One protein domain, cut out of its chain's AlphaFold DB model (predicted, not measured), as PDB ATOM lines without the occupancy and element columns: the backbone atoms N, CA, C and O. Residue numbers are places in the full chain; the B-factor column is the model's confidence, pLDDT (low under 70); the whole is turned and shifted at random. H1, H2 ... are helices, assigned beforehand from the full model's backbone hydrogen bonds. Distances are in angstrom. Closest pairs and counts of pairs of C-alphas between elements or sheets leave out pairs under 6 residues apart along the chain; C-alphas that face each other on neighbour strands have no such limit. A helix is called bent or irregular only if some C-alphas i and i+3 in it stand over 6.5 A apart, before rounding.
ATOM      1  N   GLU A   4     285.060 584.042 323.115       48.78
ATOM      2  CA  GLU A   4     284.602 583.081 322.101       48.78
ATOM      3  C   GLU A   4     285.780 582.371 321.436       48.78
ATOM      4  O   GLU A   4     285.624 581.237 321.022       48.78
ATOM      5  N   HIS A   5     286.958 583.001 321.365       52.25
ATOM      6  CA  HIS A   5     288.160 582.394 320.788       52.25
ATOM      7  C   HIS A   5     288.783 581.375 321.754       52.25
ATOM      8  O   HIS A   5     289.116 580.276 321.340       52.25
ATOM      9  N   ILE A   6     288.812 581.690 323.057       53.19
ATOM     10  CA  ILE A   6     289.161 580.741 324.128       53.19
ATOM     11  C   ILE A   6     288.148 579.585 324.179       53.19
ATOM     12  O   ILE A   6     288.529 578.446 324.415       53.19
ATOM     13  N   ALA A   7     286.863 579.863 323.935       52.72
ATOM     14  CA  ALA A   7     285.824 578.835 323.936       52.72
ATOM     15  C   ALA A   7     285.841 577.916 322.697       52.72
ATOM     16  O   ALA A   7     285.276 576.834 322.769       52.72
ATOM     17  N   THR A   8     286.454 578.331 321.581       53.34
ATOM     18  CA  THR A   8     286.418 577.593 320.297       53.34
ATOM     19  C   THR A   8     287.735 576.916 319.919       53.34
ATOM     20  O   THR A   8     287.745 576.093 319.012       53.34
ATOM     21  N   SER A   9     288.842 577.208 320.610       59.47
ATOM     22  CA  SER A   9     290.125 576.517 320.419       59.47
ATOM     23  C   SER A   9     290.420 575.540 321.560       59.47
ATOM     24  O   SER A   9     291.530 575.519 322.092       59.47
ATOM     25  N   PHE A  10     289.416 574.780 321.999       70.94
ATOM     26  CA  PHE A  10     289.629 573.751 323.012       70.94
ATOM     27  C   PHE A  10     290.219 572.515 322.326       70.94
ATOM     28  O   PHE A  10     289.517 571.761 321.657       70.94
ATOM     29  N   HIS A  11     291.533 572.370 322.445       84.00
ATOM     30  CA  HIS A  11     292.288 571.211 321.996       84.00
ATOM     31  C   HIS A  11     293.028 570.657 323.205       84.00
ATOM     32  O   HIS A  11     293.644 571.424 323.937       84.00
ATOM     33  N   ILE A  12     292.900 569.357 323.430       87.75
ATOM     34  CA  ILE A  12     293.594 568.614 324.472       87.75
ATOM     35  C   ILE A  12     294.721 567.853 323.789       87.75
ATOM     36  O   ILE A  12     294.458 566.935 323.007       87.75
ATOM     37  N   ASP A  13     295.950 568.233 324.101       90.69
ATOM     38  CA  ASP A  13     297.148 567.473 323.791       90.69
ATOM     39  C   ASP A  13     297.453 566.469 324.908       90.69
ATOM     40  O   ASP A  13     296.977 566.568 326.041       90.69
ATOM     41  N   LEU A  14     298.286 565.472 324.606       90.75
ATOM     42  CA  LEU A  14     298.656 564.451 325.588       90.75
ATOM     43  C   LEU A  14     299.322 565.051 326.838       90.75
ATOM     44  O   LEU A  14     299.087 564.576 327.950       90.75
ATOM     45  N   ASP A  15     300.145 566.082 326.654       91.44
ATOM     46  CA  ASP A  15     300.858 566.750 327.743       91.44
ATOM     47  C   ASP A  15     299.924 567.613 328.606       91.44
ATOM     48  O   ASP A  15     300.241 567.876 329.766       91.44
ATOM     49  N   ASP A  16     298.738 567.983 328.110       90.81
ATOM     50  CA  ASP A  16     297.743 568.703 328.912       90.81
ATOM     51  C   ASP A  16     297.239 567.854 330.084       90.81
ATOM     52  O   ASP A  16     296.870 568.389 331.130       90.81
ATOM     53  N   LEU A  17     297.294 566.522 329.958       92.38
ATOM     54  CA  LEU A  17     296.937 565.597 331.034       92.38
ATOM     55  C   LEU A  17     297.891 565.663 332.237       92.38
ATOM     56  O   LEU A  17     297.564 565.116 333.290       92.38
ATOM     57  N   ASP A  18     299.049 566.312 332.103       93.62
ATOM     58  CA  ASP A  18     300.000 566.519 333.197       93.62
ATOM     59  C   ASP A  18     299.720 567.822 333.983       93.62
ATOM     60  O   ASP A  18     300.395 568.097 334.976       93.62
ATOM     61  N   TYR A  19     298.703 568.601 333.591       90.62
ATOM     62  CA  TYR A  19     298.320 569.859 334.238       90.62
ATOM     63  C   TYR A  19     296.921 569.809 334.868       90.62
ATOM     64  O   TYR A  19     296.099 568.930 334.599       90.62
ATOM     65  N   THR A  20     296.626 570.792 335.720       87.69
ATOM     66  CA  THR A  20     295.307 570.970 336.340       87.69
ATOM     67  C   THR A  20     294.233 571.272 335.288       87.69
ATOM     68  O   THR A  20     294.432 572.160 334.461       87.69
ATOM     69  N   PRO A  21     293.065 570.597 335.335       87.75
ATOM     70  CA  PRO A  21     292.575 569.772 336.448       87.75
ATOM     71  C   PRO A  21     292.942 568.283 336.386       87.75
ATOM     72  O   PRO A  21     292.619 567.562 337.324       87.75
ATOM     73  N   PHE A  22     293.558 567.800 335.308       90.12
ATOM     74  CA  PHE A  22     293.766 566.370 335.069       90.12
ATOM     75  C   PHE A  22     294.750 565.736 336.050       90.12
ATOM     76  O   PHE A  22     294.499 564.625 336.524       90.12
ATOM     77  N   ASP A  23     295.816 566.449 336.409       92.31
ATOM     78  CA  ASP A  23     296.818 566.018 337.388       92.31
ATOM     79  C   ASP A  23     296.190 565.586 338.729       92.31
ATOM     80  O   ASP A  23     296.509 564.522 339.263       92.31
ATOM     81  N   ALA A  24     295.203 566.342 339.215       95.38
ATOM     82  CA  ALA A  24     294.457 566.056 340.437       95.38
ATOM     83  C   ALA A  24     293.616 564.768 340.346       95.38
ATOM     84  O   ALA A  24     293.306 564.160 341.372       95.38
ATOM     85  N   TYR A  25     293.277 564.324 339.134       93.25
ATOM     86  CA  TYR A  25     292.563 563.071 338.868       93.25
ATOM     87  C   TYR A  25     293.492 561.934 338.404       93.25
ATOM     88  O   TYR A  25     293.021 560.886 337.961       93.25
ATOM     89  N   GLY A  26     294.811 562.103 338.553       93.94
ATOM     90  CA  GLY A  26     295.832 561.104 338.225       93.94
ATOM     91  C   GLY A  26     296.432 561.237 336.821       93.94
ATOM     92  O   GLY A  26     297.235 560.388 336.426       93.94
ATOM     93  N   GLY A  27     296.058 562.291 336.095       94.81
ATOM     94  CA  GLY A  27     296.677 562.752 334.855       94.81
ATOM     95  C   GLY A  27     296.855 561.680 333.785       94.81
ATOM     96  O   GLY A  27     296.064 560.736 333.665       94.81
ATOM     97  N   ARG A  28     297.946 561.793 333.026       93.69
ATOM     98  CA  ARG A  28     298.283 560.847 331.954       93.69
ATOM     99  C   ARG A  28     298.401 559.403 332.444       93.69
ATOM    100  O   ARG A  28     297.960 558.481 331.763       93.69
ATOM    101  N   GLY A  29     298.943 559.195 333.645       94.94
ATOM    102  CA  GLY A  29     299.073 557.859 334.234       94.94
ATOM    103  C   GLY A  29     297.718 557.177 334.439       94.94
ATOM    104  O   GLY A  29     297.559 555.995 334.121       94.94
ATOM    105  N   LYS A  30     296.716 557.925 334.918       95.44
ATOM    106  CA  LYS A  30     295.354 557.406 335.078       95.44
ATOM    107  C   LYS A  30     294.675 557.159 333.736       95.44
ATOM    108  O   LYS A  30     294.000 556.141 333.593       95.44
ATOM    109  N   MET A  31     294.884 558.045 332.764       94.50
ATOM    110  CA  MET A  31     294.371 557.889 331.402       94.50
ATOM    111  C   MET A  31     294.885 556.587 330.767       94.50
ATOM    112  O   MET A  31     294.095 555.774 330.289       94.50
ATOM    113  N   TRP A  32     296.191 556.322 330.878       95.56
ATOM    114  CA  TRP A  32     296.800 555.078 330.406       95.56
ATOM    115  C   TRP A  32     296.260 553.842 331.135       95.56
ATOM    116  O   TRP A  32     295.962 552.835 330.503       95.56
ATOM    117  N   GLN A  33     296.076 553.908 332.458       97.06
ATOM    118  CA  GLN A  33     295.515 552.788 333.224       97.06
ATOM    119  C   GLN A  33     294.106 552.395 332.744       97.06
ATOM    120  O   GLN A  33     293.752 551.218 332.789       97.06
ATOM    121  N   LEU A  34     293.292 553.376 332.347       96.12
ATOM    122  CA  LEU A  34     291.903 553.160 331.942       96.12
ATOM    123  C   LEU A  34     291.771 552.750 330.475       96.12
ATOM    124  O   LEU A  34     290.946 551.896 330.162       96.12
ATOM    125  N   PHE A  35     292.560 553.364 329.593       96.19
ATOM    126  CA  PHE A  35     292.352 553.276 328.148       96.19
ATOM    127  C   PHE A  35     293.517 552.629 327.390       96.19
ATOM    128  O   PHE A  35     293.302 552.164 326.274       96.19
ATOM    129  N   GLY A  36     294.716 552.543 327.981       96.06
ATOM    130  CA  GLY A  36     295.907 551.958 327.358       96.06
ATOM    131  C   GLY A  36     296.144 552.501 325.948       96.06
ATOM    132  O   GLY A  36     296.085 553.710 325.725       96.06
ATOM    133  N   ASP A  37     296.306 551.592 324.988       96.31
ATOM    134  CA  ASP A  37     296.473 551.908 323.561       96.31
ATOM    135  C   ASP A  37     295.290 552.699 322.958       96.31
ATOM    136  O   ASP A  37     295.424 553.332 321.915       96.31
ATOM    137  N   GLY A  38     294.119 552.686 323.604       96.25
ATOM    138  CA  GLY A  38     292.939 553.451 323.194       96.25
ATOM    139  C   GLY A  38     292.948 554.918 323.633       96.25
ATOM    140  O   GLY A  38     292.044 555.664 323.260       96.25
ATOM    141  N   MET A  39     293.940 555.352 324.414       94.00
ATOM    142  CA  MET A  39     294.023 556.716 324.945       94.00
ATOM    143  C   MET A  39     293.976 557.787 323.843       94.00
ATOM    144  O   MET A  39     293.210 558.741 323.962       94.00
ATOM    145  N   ASP A  40     294.722 557.603 322.751       93.06
ATOM    146  CA  ASP A  40     294.758 558.561 321.636       93.06
ATOM    147  C   ASP A  40     293.394 558.689 320.943       93.06
ATOM    148  O   ASP A  40     292.994 559.774 320.522       93.06
ATOM    149  N   THR A  41     292.642 557.585 320.872       95.38
ATOM    150  CA  THR A  41     291.282 557.588 320.312       95.38
ATOM    151  C   THR A  41     290.347 558.409 321.190       95.38
ATOM    152  O   THR A  41     289.629 559.262 320.677       95.38
ATOM    153  N   VAL A  42     290.407 558.227 322.512       93.88
ATOM    154  CA  VAL A  42     289.589 558.997 323.462       93.88
ATOM    155  C   VAL A  42     289.904 560.490 323.376       93.88
ATOM    156  O   VAL A  42     288.985 561.301 323.306       93.88
ATOM    157  N   ILE A  43     291.186 560.869 323.326       92.31
ATOM    158  CA  ILE A  43     291.594 562.274 323.172       92.31
ATOM    159  C   ILE A  43     291.068 562.845 321.846       92.31
ATOM    160  O   ILE A  43     290.507 563.941 321.819       92.31
ATOM    161  N   SER A  44     291.174 562.087 320.749       92.38
ATOM    162  CA  SER A  44     290.633 562.495 319.450       92.38
ATOM    163  C   SER A  44     289.111 562.675 319.476       92.38
ATOM    164  O   SER A  44     288.606 563.632 318.893       92.38
ATOM    165  N   GLU A  45     288.371 561.779 320.129       92.12
ATOM    166  CA  GLU A  45     286.913 561.871 320.267       92.12
ATOM    167  C   GLU A  45     286.498 563.078 321.116       92.12
ATOM    168  O   GLU A  45     285.584 563.814 320.738       92.12
ATOM    169  N   MET A  46     287.203 563.327 322.224       88.25
ATOM    170  CA  MET A  46     286.990 564.503 323.068       88.25
ATOM    171  C   MET A  46     287.222 565.795 322.280       88.25
ATOM    172  O   MET A  46     286.365 566.674 322.286       88.25
ATOM    173  N   ASN A  47     288.334 565.885 321.547       88.69
ATOM    174  CA  ASN A  47     288.640 567.037 320.702       88.69
ATOM    175  C   ASN A  47     287.602 567.228 319.588       88.69
ATOM    176  O   ASN A  47     287.184 568.353 319.333       88.69
ATOM    177  N   ALA A  48     287.125 566.151 318.957       86.50
ATOM    178  CA  ALA A  48     286.083 566.237 317.934       86.50
ATOM    179  C   ALA A  48     284.744 566.754 318.491       86.50
ATOM    180  O   ALA A  48     284.060 567.527 317.823       86.50
ATOM    181  N   ALA A  49     284.384 566.370 319.720       83.88
ATOM    182  CA  ALA A  49     283.168 566.838 320.384       83.88
ATOM    183  C   ALA A  49     283.222 568.324 320.796       83.88
ATOM    184  O   ALA A  49     282.177 568.935 321.004       83.88
ATOM    185  N   LEU A  50     284.422 568.901 320.918       71.50
ATOM    186  CA  LEU A  50     284.645 570.288 321.341       71.50
ATOM    187  C   LEU A  50     284.646 571.300 320.182       71.50
ATOM    188  O   LEU A  50     284.539 572.497 320.426       71.50
ATOM    189  N   VAL A  51     284.729 570.840 318.930       64.12
ATOM    190  CA  VAL A  51     284.731 571.686 317.715       64.12
ATOM    191  C   VAL A  51     283.297 572.071 317.267       64.12
ATOM    192  O   VAL A  51     283.085 572.477 316.125       64.12
ATOM    193  N   VAL A  52     282.295 571.952 318.151       55.53
ATOM    194  CA  VAL A  52     280.856 572.178 317.863       55.53
ATOM    195  C   VAL A  52     280.409 573.610 318.142       55.53
ATOM    196  O   VAL A  52     280.705 574.129 319.240       55.53
TER     197      VAL A  52
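Overview. This is residues 4 to 52 of the 52 residues of the protein "EcoEI_R_C domain-containing protein" of uncultured archaeon (UniProt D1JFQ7). The longest helix, H3, is bent into a V of two arms, H3a and H3b, with the short helix H2 packed on H3a near the V's opening. The short helix H1 lies far from the bend, near the last residues of H3b, and residues 33 to 38 stick out at the bend. The printed part has 49 residues with three named helices, H1, H2 and H3 along the chain, and no named strand; the class is all helix. It is elongated, spanning 33 by 21 by 13 A, yet only just compact, close to loose, with a radius of gyration of the C-alphas of 11.4 A.

Arrangement. Begin with H3, residues 27 to 50, assigned as one helix by its hydrogen bonds but bent: C-alphas 34 and 37 are 9.6 A apart. Its arms H3a, residues 27 to 34, and H3b, residues 37 to 50, run opposite ways at a steep tilt of 64 degrees. They are close but not clearly touching; their closest C-alphas, of Trp 32 and Met 39, are 6.3 A apart. H3b is itself irregular, with C-alphas 37 and 40 at 7.1 A. H2, residues 14 to 18, touches H3a, closest at the C-alphas of Leu 17 and Gly 27, 4.8 A. H1, residues 4 to 8, is apart from H3a. In H1 and H3a every O i to N i+4 pair is within hydrogen-bond range; H3b has 9 of 10, and H2 has 0 of 1 but 2 of 2 O i to N i+3 pairs.

Along the chain. Find C-alpha 4 at (284.602, 583.081, 322.101), where H1 begins. H3a runs 11.1 A from C-alpha 27 at (296.677, 562.752, 334.855), and H3b runs 22.0 A to C-alpha 50 at (284.645, 570.288, 321.341).

Size, cuts and confidence. Look at Glu 4 and Gln 33 for the two C-alphas farthest apart, 34.1 A. The printed part has no cut. The link from H1 to H2 is tight, that from H2 to H3 short. Residues 4 to 9 and 51 to 52 have pLDDT under 70.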